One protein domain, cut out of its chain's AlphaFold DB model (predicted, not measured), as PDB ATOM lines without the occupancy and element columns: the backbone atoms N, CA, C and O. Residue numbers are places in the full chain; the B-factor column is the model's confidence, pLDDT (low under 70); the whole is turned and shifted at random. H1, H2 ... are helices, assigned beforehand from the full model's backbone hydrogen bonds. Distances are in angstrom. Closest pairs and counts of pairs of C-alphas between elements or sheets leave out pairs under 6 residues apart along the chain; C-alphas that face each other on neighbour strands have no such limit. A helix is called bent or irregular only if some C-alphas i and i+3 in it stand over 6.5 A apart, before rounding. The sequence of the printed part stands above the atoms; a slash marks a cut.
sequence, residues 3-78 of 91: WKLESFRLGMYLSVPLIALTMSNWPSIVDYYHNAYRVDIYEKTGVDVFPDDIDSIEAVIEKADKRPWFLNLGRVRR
ATOM      1  N   TRP A   3      40.338   1.172  63.814       69.56
ATOM      2  CA  TRP A   3      39.490   1.725  64.884       69.56
ATOM      3  C   TRP A   3      39.173   0.734  66.010       69.56
ATOM      4  O   TRP A   3      39.136   1.115  67.172       69.56
ATOM      5  N   LYS A   4      39.010  -0.560  65.699       73.81
ATOM      6  CA  LYS A   4      38.774  -1.590  66.727       73.81
ATOM      7  C   LYS A   4      39.977  -1.762  67.665       73.81
ATOM      8  O   LYS A   4      39.791  -2.039  68.846       73.81
ATOM      9  N   LEU A   5      41.196  -1.586  67.149       79.44
ATOM     10  CA  LEU A   5      42.431  -1.709  67.925       79.44
ATOM     11  C   LEU A   5      42.667  -0.466  68.798       79.44
ATOM     12  O   LEU A   5      43.097  -0.593  69.943       79.44
ATOM     13  N   GLU A   6      42.340   0.722  68.285       77.19
ATOM     14  CA  GLU A   6      42.384   1.972  69.054       77.19
ATOM     15  C   GLU A   6      41.345   2.003  70.173       77.19
ATOM     16  O   GLU A   6      41.699   2.336  71.300       77.19
ATOM     17  N   SER A   7      40.106   1.563  69.923       80.88
ATOM     18  CA  SER A   7      39.089   1.434  70.976       80.88
ATOM     19  C   SER A   7      39.511   0.455  72.074       80.88
ATOM     20  O   SER A   7      39.293   0.724  73.252       80.88
ATOM     21  N   PHE A   8      40.156  -0.659  71.712       81.44
ATOM     22  CA  PHE A   8      40.675  -1.617  72.689       81.44
ATOM     23  C   PHE A   8      41.824  -1.030  73.520       81.44
ATOM     24  O   PHE A   8      41.825  -1.160  74.742       81.44
ATOM     25  N   ARG A   9      42.775  -0.328  72.885       81.00
ATOM     26  CA  ARG A   9      43.851   0.376  73.604       81.00
ATOM     27  C   ARG A   9      43.297   1.428  74.550       81.00
ATOM     28  O   ARG A   9      43.702   1.456  75.703       81.00
ATOM     29  N   LEU A  10      42.365   2.257  74.086       85.56
ATOM     30  CA  LEU A  10      41.754   3.297  74.909       85.56
ATOM     31  C   LEU A  10      40.992   2.686  76.095       85.56
ATOM     32  O   LEU A  10      41.128   3.158  77.219       85.56
ATOM     33  N   GLY A  11      40.279   1.579  75.860       83.69
ATOM     34  CA  GLY A  11      39.618   0.803  76.907       83.69
ATOM     35  C   GLY A  11      40.592   0.268  77.957       83.69
ATOM     36  O   GLY A  11      40.314   0.395  79.143       83.69
ATOM     37  N   MET A  12      41.748  -0.261  77.548       81.62
ATOM     38  CA  MET A  12      42.794  -0.748  78.461       81.62
ATOM     39  C   MET A  12      43.497   0.389  79.215       81.62
ATOM     40  O   MET A  12      43.752   0.267  80.411       81.62
ATOM     41  N   TYR A  13      43.780   1.510  78.544       83.50
ATOM     42  CA  TYR A  13      44.372   2.691  79.180       83.50
ATOM     43  C   TYR A  13      43.451   3.324  80.217       83.50
ATOM     44  O   TYR A  13      43.951   3.906  81.172       83.50
ATOM     45  N   LEU A  14      42.132   3.218  80.047       83.19
ATOM     46  CA  LEU A  14      41.180   3.712  81.034       83.19
ATOM     47  C   LEU A  14      40.936   2.682  82.142       83.19
ATOM     48  O   LEU A  14      40.977   3.025  83.320       83.19
ATOM     49  N   SER A  15      40.698   1.417  81.782       81.44
ATOM     50  CA  SER A  15      40.281   0.387  82.735       81.44
ATOM     51  C   SER A  15      41.380   0.022  83.727       81.44
ATOM     52  O   SER A  15      41.074  -0.169  84.896       81.44
ATOM     53  N   VAL A  16      42.650  -0.020  83.314       78.81
ATOM     54  CA  VAL A  16      43.755  -0.405  84.208       78.81
ATOM     55  C   VAL A  16      43.952   0.608  85.351       78.81
ATOM     56  O   VAL A  16      43.941   0.180  86.507       78.81
ATOM     57  N   PRO A  17      44.048   1.932  85.109       77.00
ATOM     58  CA  PRO A  17      44.086   2.922  86.186       77.00
ATOM     59  C   PRO A  17      42.801   2.964  87.014       77.00
ATOM     60  O   PRO A  17      42.873   3.127  88.225       77.00
ATOM     61  N   LEU A  18      41.627   2.790  86.397       76.94
ATOM     62  CA  LEU A  18      40.346   2.757  87.114       76.94
ATOM     63  C   LEU A  18      40.249   1.556  88.060       76.94
ATOM     64  O   LEU A  18      39.818   1.709  89.199       76.94
ATOM     65  N   ILE A  19      40.688   0.375  87.626       74.50
ATOM     66  CA  ILE A  19      40.751  -0.821  88.471       74.50
ATOM     67  C   ILE A  19      41.784  -0.615  89.579       74.50
ATOM     68  O   ILE A  19      41.501  -0.907  90.734       74.50
ATOM     69  N   ALA A  20      42.949  -0.040  89.264       71.94
ATOM     70  CA  ALA A  20      43.946   0.292  90.275       71.94
ATOM     71  C   ALA A  20      43.387   1.262  91.326       71.94
ATOM     72  O   ALA A  20      43.536   1.004  92.509       71.94
ATOM     73  N   LEU A  21      42.675   2.318  90.929       66.62
ATOM     74  CA  LEU A  21      42.090   3.296  91.853       66.62
ATOM     75  C   LEU A  21      40.899   2.749  92.651       66.62
ATOM     76  O   LEU A  21      40.705   3.150  93.793       66.62
ATOM     77  N   THR A  22      40.110   1.841  92.074       67.00
ATOM     78  CA  THR A  22      38.951   1.232  92.755       67.00
ATOM     79  C   THR A  22      39.338   0.067  93.667       67.00
ATOM     80  O   THR A  22      38.691  -0.136  94.690       67.00
ATOM     81  N   MET A  23      40.394  -0.687  93.339       62.50
ATOM     82  CA  MET A  23      40.921  -1.770  94.181       62.50
ATOM     83  C   MET A  23      42.010  -1.301  95.151       62.50
ATOM     84  O   MET A  23      42.232  -1.951  96.174       62.50
ATOM     85  N   SER A  24      42.683  -0.178  94.876       62.28
ATOM     86  CA  SER A  24      43.464   0.525  95.889       62.28
ATOM     87  C   SER A  24      42.480   1.023  96.928       62.28
ATOM     88  O   SER A  24      41.853   2.063  96.765       62.28
ATOM     89  N   ASN A  25      42.350   0.260  98.007       67.69
ATOM     90  CA  ASN A  25      41.682   0.645  99.241       67.69
ATOM     91  C   ASN A  25      42.449   1.809  99.902       67.69
ATOM     92  O   ASN A  25      43.016   1.682 100.985       67.69
ATOM     93  N   TRP A  26      42.546   2.927  99.181       67.75
ATOM     94  CA  TRP A  26      43.371   4.086  99.477       67.75
ATOM     95  C   TRP A  26      43.040   4.690 100.839       67.75
ATOM     96  O   TRP A  26      43.988   4.948 101.577       67.75
ATOM     97  N   PRO A  27      41.757   4.814 101.249       72.69
ATOM     98  CA  PRO A  27      41.427   5.254 102.603       72.69
ATOM     99  C   PRO A  27      42.083   4.368 103.665       72.69
ATOM    100  O   PRO A  27      42.803   4.862 104.522       72.69
ATOM    101  N   SER A  28      41.978   3.043 103.528       74.44
ATOM    102  CA  SER A  28      42.582   2.110 104.484       74.44
ATOM    103  C   SER A  28      44.113   2.156 104.503       74.44
ATOM    104  O   SER A  28      44.714   1.869 105.540       74.44
ATOM    105  N   ILE A  29      44.748   2.468 103.371       74.50
ATOM    106  CA  ILE A  29      46.204   2.637 103.280       74.50
ATOM    107  C   ILE A  29      46.628   3.930 103.981       74.50
ATOM    108  O   ILE A  29      47.598   3.927 104.735       74.50
ATOM    109  N   VAL A  30      45.897   5.023 103.767       78.31
ATOM    110  CA  VAL A  30      46.154   6.305 104.433       78.31
ATOM    111  C   VAL A  30      45.969   6.165 105.942       78.31
ATOM    112  O   VAL A  30      46.885   6.508 106.689       78.31
ATOM    113  N   ASP A  31      44.870   5.553 106.386       79.75
ATOM    114  CA  ASP A  31      44.610   5.272 107.803       79.75
ATOM    115  C   ASP A  31      45.716   4.409 108.413       79.75
ATOM    116  O   ASP A  31      46.088   4.568 109.575       79.75
ATOM    117  N   TYR A  32      46.268   3.472 107.639       78.12
ATOM    118  CA  TYR A  32      47.391   2.662 108.086       78.12
ATOM    119  C   TYR A  32      48.652   3.495 108.319       78.12
ATOM    120  O   TYR A  32      49.257   3.368 109.384       78.12
ATOM    121  N   TYR A  33      49.049   4.327 107.357       79.88
ATOM    122  CA  TYR A  33      50.252   5.149 107.492       79.88
ATOM    123  C   TYR A  33      50.107   6.203 108.592       79.88
ATOM    124  O   TYR A  33      51.055   6.408 109.348       79.88
ATOM    125  N   HIS A  34      48.924   6.807 108.727       83.94
ATOM    126  CA  HIS A  34      48.608   7.747 109.806       83.94
ATOM    127  C   HIS A  34      48.772   7.089 111.181       83.94
ATOM    128  O   HIS A  34      49.541   7.559 112.020       83.94
ATOM    129  N   ASN A  35      48.147   5.925 111.371       82.94
ATOM    130  CA  ASN A  35      48.242   5.161 112.614       82.94
ATOM    131  C   ASN A  35      49.668   4.670 112.906       82.94
ATOM    132  O   ASN A  35      50.120   4.720 114.047       82.94
ATOM    133  N   ALA A  36      50.399   4.217 111.883       80.81
ATOM    134  CA  ALA A  36      51.784   3.777 112.038       80.81
ATOM    135  C   ALA A  36      52.710   4.930 112.450       80.81
ATOM    136  O   ALA A  36      53.578   4.746 113.302       80.81
ATOM    137  N   TYR A  37      52.507   6.122 111.881       82.81
ATOM    138  CA  TYR A  37      53.248   7.325 112.251       82.81
ATOM    139  C   TYR A  37      52.949   7.755 113.690       82.81
ATOM    140  O   TYR A  37      53.873   7.970 114.472       82.81
ATOM    141  N   ARG A  38      51.665   7.816 114.063       83.44
ATOM    142  CA  ARG A  38      51.227   8.183 115.415       83.44
ATOM    143  C   ARG A  38      51.845   7.268 116.478       83.44
ATOM    144  O   ARG A  38      52.395   7.757 117.463       83.44
ATOM    145  N   VAL A  39      51.840   5.955 116.235       81.75
ATOM    146  CA  VAL A  39      52.478   4.966 117.116       81.75
ATOM    147  C   VAL A  39      53.998   5.140 117.173       81.75
ATOM    148  O   VAL A  39      54.560   5.115 118.262       81.75
ATOM    149  N   ASP A  40      54.678   5.351 116.043       81.69
ATOM    150  CA  ASP A  40      56.138   5.541 116.022       81.69
ATOM    151  C   ASP A  40      56.580   6.778 116.823       81.69
ATOM    152  O   ASP A  40      57.574   6.722 117.554       81.69
ATOM    153  N   ILE A  41      55.833   7.884 116.737       80.56
ATOM    154  CA  ILE A  41      56.126   9.084 117.529       80.56
ATOM    155  C   ILE A  41      55.829   8.859 119.009       80.56
ATOM    156  O   ILE A  41      56.679   9.187 119.844       80.56
ATOM    157  N   TYR A  42      54.687   8.252 119.340       81.81
ATOM    158  CA  TYR A  42      54.346   7.914 120.721       81.81
ATOM    159  C   TYR A  42      55.394   6.996 121.351       81.81
ATOM    160  O   TYR A  42      55.824   7.220 122.476       81.81
ATOM    161  N   GLU A  43      55.911   6.018 120.611       75.44
ATOM    162  CA  GLU A  43      56.972   5.146 121.112       75.44
ATOM    163  C   GLU A  43      58.311   5.846 121.330       75.44
ATOM    164  O   GLU A  43      59.073   5.456 122.214       75.44
ATOM    165  N   LYS A  44      58.631   6.856 120.517       79.06
ATOM    166  CA  LYS A  44      59.885   7.615 120.630       79.06
ATOM    167  C   LYS A  44      59.838   8.686 121.714       79.06
ATOM    168  O   LYS A  44      60.873   8.988 122.298       79.06
ATOM    169  N   THR A  45      58.675   9.289 121.931       77.56
ATOM    170  CA  THR A  45      58.536  10.513 122.736       77.56
ATOM    171  C   THR A  45      57.659  10.331 123.971       77.56
ATOM    172  O   THR A  45      57.735  11.143 124.886       77.56
ATOM    173  N   GLY A  46      56.835   9.282 124.012       74.88
ATOM    174  CA  GLY A  46      55.783   9.095 125.012       74.88
ATOM    175  C   GLY A  46      54.591  10.042 124.841       74.88
ATOM    176  O   GLY A  46      53.709  10.050 125.694       74.88
ATOM    177  N   VAL A  47      54.568  10.855 123.778       78.00
ATOM    178  CA  VAL A  47      53.536  11.867 123.523       78.00
ATOM    179  C   VAL A  47      52.664  11.428 122.358       78.00
ATOM    180  O   VAL A  47      53.164  11.066 121.291       78.00
ATOM    181  N   ASP A  48      51.350  11.466 122.564       81.44
ATOM    182  CA  ASP A  48      50.390  11.259 121.490       81.44
ATOM    183  C   ASP A  48      50.249  12.551 120.675       81.44
ATOM    184  O   ASP A  48      49.871  13.593 121.205       81.44
ATOM    185  N   VAL A  49      50.591  12.487 119.387       79.88
ATOM    186  CA  VAL A  49      50.536  13.635 118.463       79.88
ATOM    187  C   VAL A  49      49.095  13.974 118.077       79.88
ATOM    188  O   VAL A  49      48.813  15.115 117.717       79.88
ATOM    189  N   PHE A  50      48.187  12.998 118.160       82.62
ATOM    190  CA  PHE A  50      46.785  13.147 117.776       82.62
ATOM    191  C   PHE A  50      45.873  12.637 118.901       82.62
ATOM    192  O   PHE A  50      45.210  11.617 118.734       82.62
ATOM    193  N   PRO A  51      45.830  13.318 120.060       76.81
ATOM    194  CA  PRO A  51      45.042  12.859 121.206       76.81
ATOM    195  C   PRO A  51      43.525  12.883 120.950       76.81
ATOM    196  O   PRO A  51      42.797  12.131 121.590       76.81
ATOM    197  N   ASP A  52      43.061  13.707 120.005       81.38
ATOM    198  CA  ASP A  52      41.642  13.880 119.659       81.38
ATOM    199  C   ASP A  52      41.136  12.902 118.577       81.38
ATOM    200  O   ASP A  52      39.990  13.001 118.134       81.38
ATOM    201  N   ASP A  53      41.979  11.979 118.102       81.19
ATOM    202  CA  ASP A  53      41.568  10.969 117.120       81.19
ATOM    203  C   ASP A  53      40.544   9.982 117.716       81.19
ATOM    204  O   ASP A  53      40.557   9.677 118.908       81.19
ATOM    205  N   ILE A  54      39.684   9.427 116.852       76.62
ATOM    206  CA  ILE A  54      38.581   8.518 117.232       76.62
ATOM    207  C   ILE A  54      39.087   7.282 117.994       76.62
ATOM    208  O   ILE A  54      38.444   6.827 118.940       76.62
ATOM    209  N   ASP A  55      40.230   6.736 117.573       78.56
ATOM    210  CA  ASP A  55      40.869   5.590 118.217       78.56
ATOM    211  C   ASP A  55      41.902   6.073 119.253       78.56
ATOM    212  O   ASP A  55      42.774   6.895 118.944       78.56
ATOM    213  N   SER A  56      41.855   5.517 120.471       81.38
ATOM    214  CA  SER A  56      42.889   5.753 121.486       81.38
ATOM    215  C   SER A  56      44.229   5.158 121.047       81.38
ATOM    216  O   SER A  56      44.275   4.133 120.361       81.38
ATOM    217  N   ILE A  57      45.342   5.759 121.480       78.38
ATOM    218  CA  ILE A  57      46.679   5.276 121.103       78.38
ATOM    219  C   ILE A  57      46.895   3.802 121.478       78.38
ATOM    220  O   ILE A  57      47.511   3.048 120.731       78.38
ATOM    221  N   GLU A  58      46.314   3.361 122.593       78.94
ATOM    222  CA  GLU A  58      46.366   1.982 123.085       78.94
ATOM    223  C   GLU A  58      45.659   1.007 122.138       78.94
ATOM    224  O   GLU A  58      46.215  -0.041 121.804       78.94
ATOM    225  N   ALA A  59      44.477   1.377 121.632       82.00
ATOM    226  CA  ALA A  59      43.750   0.581 120.649       82.00
ATOM    227  C   ALA A  59      44.521   0.485 119.322       82.00
ATOM    228  O   ALA A  59      44.566  -0.576 118.688       82.00
ATOM    229  N   VAL A  60      45.186   1.572 118.914       80.25
ATOM    230  CA  VAL A  60      46.034   1.587 117.714       80.25
ATOM    231  C   VAL A  60      47.270   0.701 117.900       80.25
ATOM    232  O   VAL A  60      47.625  -0.045 116.984       80.25
ATOM    233  N   ILE A  61      47.888   0.721 119.084       78.50
ATOM    234  CA  ILE A  61      49.011  -0.154 119.448       78.50
ATOM    235  C   ILE A  61      48.585  -1.624 119.410       78.50
ATOM    236  O   ILE A  61      49.267  -2.415 118.762       78.50
ATOM    237  N   GLU A  62      47.450  -1.985 120.013       81.94
ATOM    238  CA  GLU A  62      46.927  -3.358 120.009       81.94
ATOM    239  C   GLU A  62      46.616  -3.836 118.580       81.94
ATOM    240  O   GLU A  62      46.948  -4.957 118.179       81.94
ATOM    241  N   LYS A  63      46.006  -2.964 117.770       79.94
ATOM    242  CA  LYS A  63      45.722  -3.231 116.355       79.94
ATOM    243  C   LYS A  63      46.999  -3.365 115.536       79.94
ATOM    244  O   LYS A  63      47.004  -4.106 114.556       79.94
ATOM    245  N   ALA A  64      48.057  -2.644 115.886       76.25
ATOM    246  CA  ALA A  64      49.360  -2.797 115.265       76.25
ATOM    247  C   ALA A  64      50.035  -4.102 115.715       76.25
ATOM    248  O   ALA A  64      50.521  -4.827 114.858       76.25
ATOM    249  N   ASP A  65      49.970  -4.494 116.985       76.50
ATOM    250  CA  ASP A  65      50.590  -5.732 117.488       76.50
ATOM    251  C   ASP A  65      49.973  -7.005 116.890       76.50
ATOM    252  O   ASP A  65      50.678  -7.978 116.626       76.50
ATOM    253  N   LYS A  66      48.672  -6.985 116.577       79.69
ATOM    254  CA  LYS A  66      47.978  -8.088 115.883       79.69
ATOM    255  C   LYS A  66      48.374  -8.240 114.406       79.69
ATOM    256  O   LYS A  66      47.956  -9.204 113.763       79.69
ATOM    257  N   ARG A  67      49.126  -7.295 113.825       75.88
ATOM    258  CA  ARG A  67      49.485  -7.326 112.396       75.88
ATOM    259  C   ARG A  67      50.671  -8.246 112.118       75.88
ATOM    260  O   ARG A  67      51.552  -8.426 112.960       75.88
ATOM    261  N   PRO A  68      50.740  -8.800 110.895       74.31
ATOM    262  CA  PRO A  68      51.868  -9.619 110.498       74.31
ATOM    263  C   PRO A  68      53.178  -8.821 110.513       74.31
ATOM    264  O   PRO A  68      53.226  -7.628 110.207       74.31
ATOM    265  N   TRP A  69      54.265  -9.522 110.827       68.69
ATOM    266  CA  TRP A  69      55.594  -8.955 111.068       68.69
ATOM    267  C   TRP A  69      56.139  -8.078 109.924       68.69
ATOM    268  O   TRP A  69      56.880  -7.135 110.188       68.69
ATOM    269  N   PHE A  70      55.757  -8.340 108.667       70.62
ATOM    270  CA  PHE A  70      56.204  -7.564 107.501       70.62
ATOM    271  C   PHE A  70      55.540  -6.183 107.385       70.62
ATOM    272  O   PHE A  70      56.070  -5.311 106.707       70.62
ATOM    273  N   LEU A  71      54.405  -5.953 108.051       69.94
ATOM    274  CA  LEU A  71      53.820  -4.614 108.196       69.94
ATOM    275  C   LEU A  71      54.404  -3.891 109.419       69.94
ATOM    276  O   LEU A  71      54.538  -2.675 109.425       69.94
ATOM    277  N   ASN A  72      54.861  -4.648 110.415       66.38
ATOM    278  CA  ASN A  72      55.437  -4.135 111.656       66.38
ATOM    279  C   ASN A  72      56.973  -4.091 111.658       66.38
ATOM    280  O   ASN A  72      57.583  -4.129 112.724       66.38
ATOM    281  N   LEU A  73      57.630  -4.004 110.496       57.72
ATOM    282  CA  LEU A  73      59.099  -4.053 110.379       57.72
ATOM    283  C   LEU A  73      59.825  -3.048 111.297       57.72
ATOM    284  O   LEU A  73      60.886  -3.368 111.834       57.72
ATOM    285  N   GLY A  74      59.242  -1.862 111.509       60.44
ATOM    286  CA  GLY A  74      59.772  -0.845 112.426       60.44
ATOM    287  C   GLY A  74      59.667  -1.212 113.914       60.44
ATOM    288  O   GLY A  74      60.540  -0.826 114.689       60.44
ATOM    289  N   ARG A  75      58.655  -2.006 114.300       60.72
ATOM    290  CA  ARG A  75      58.401  -2.446 115.687       60.72
ATOM    291  C   ARG A  75      59.061  -3.787 116.023       60.72
ATOM    292  O   ARG A  75      59.604  -3.932 117.109       60.72
ATOM    293  N   VAL A  76      59.120  -4.739 115.081       53.56
ATOM    294  CA  VAL A  76      59.710  -6.091 115.272       53.56
ATOM    295  C   VAL A  76      61.184  -6.039 115.701       53.56
ATOM    296  O   VAL A  76      61.674  -6.945 116.369       53.56
ATOM    297  N   ARG A  77      61.906  -4.969 115.348       51.44
ATOM    298  CA  ARG A  77      63.311  -4.773 115.739       51.44
ATOM    299  C   ARG A  77      63.512  -4.114 117.108       51.44
ATOM    300  O   ARG A  77      64.664  -3.886 117.472       51.44
ATOM    301  N   ARG A  78      62.458  -3.793 117.866       55.88
ATOM    302  CA  ARG A  78      62.592  -3.129 119.171       55.88
ATOM    303  C   ARG A  78      62.315  -4.103 120.325       55.88
ATOM    304  O   ARG A  78      61.158  -4.395 120.599       55.88
TER     305      ARG A  78
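This is residues 3 to 78 of the 91 residues of an uncharacterized protein of Hymenolepis diminuta (UniProt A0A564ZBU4). A long helical arm sticks out from a small compact head: H1 and the first residues of H2, residues 3 to 31, make the arm, with H1 and H2 set end to end in a gently bent line. In the head, the short helix H3 crosses the far half of H2, and the small H4, near the end of the printed part, is near H2 but touches no helix. The printed part has 76 residues with four named helices, in the order H1, H2, H3, H4, and no named strand; the class is all helix. The whole is extended, with a radius of gyration of the C-alphas of 19.2 A, and its C-alphas span 63 by 28 by 18 A, the arm making most of the length.

H1 takes residues 3 to 23 and begins at C-alpha 3, at (39.490, 1.725, 64.884); it measures 29.5 A from first to last C-alpha. H2, residues 26 to 45, is 28.5 A long and ends at C-alpha 45, at (58.536, 10.513, 122.736). H3, residues 57 to 65, is 12.2 A long. H4, residues 73 to 76, is 5.3 A long and ends at C-alpha 76, at (59.710, -6.091, 115.272).

H1 touches no helix, and it meets H2 only through their link. H2 touches H3 with residues 35 to 39 alone; the closest C-alphas are those of Asn 35 and Val 60, 6.6 A apart. The lines of H2 and H3 stand at 71 degrees, only just about perpendicular. H2 and H4 are near each other, with 6 pairs of C-alphas within 10 A. H1 is apart from H3 and from H4, and H3 is apart from H4. Each O i to N i+4 pair is within hydrogen-bond range in H2 and H3, against 16 of 17 in H1, while H4 is too short for such a pair.

The C-alphas of Trp 3 and Gly 46, the two farthest apart, are 62.7 A from each other. Residues 3 to 31 stand free; the body without them has 47 residues and spans 28 by 20 by 16 A. The link from H1 to H2 is tight, with 2 residues, that from H2 to H3 is long, with 11, and that from H3 to H4 is short, with 7. The printed part has no cut. The mean pLDDT of the printed part is 75.7; it is under 70 at residue 3, residues 21 to 26, residue 69 and residues 71 to 78.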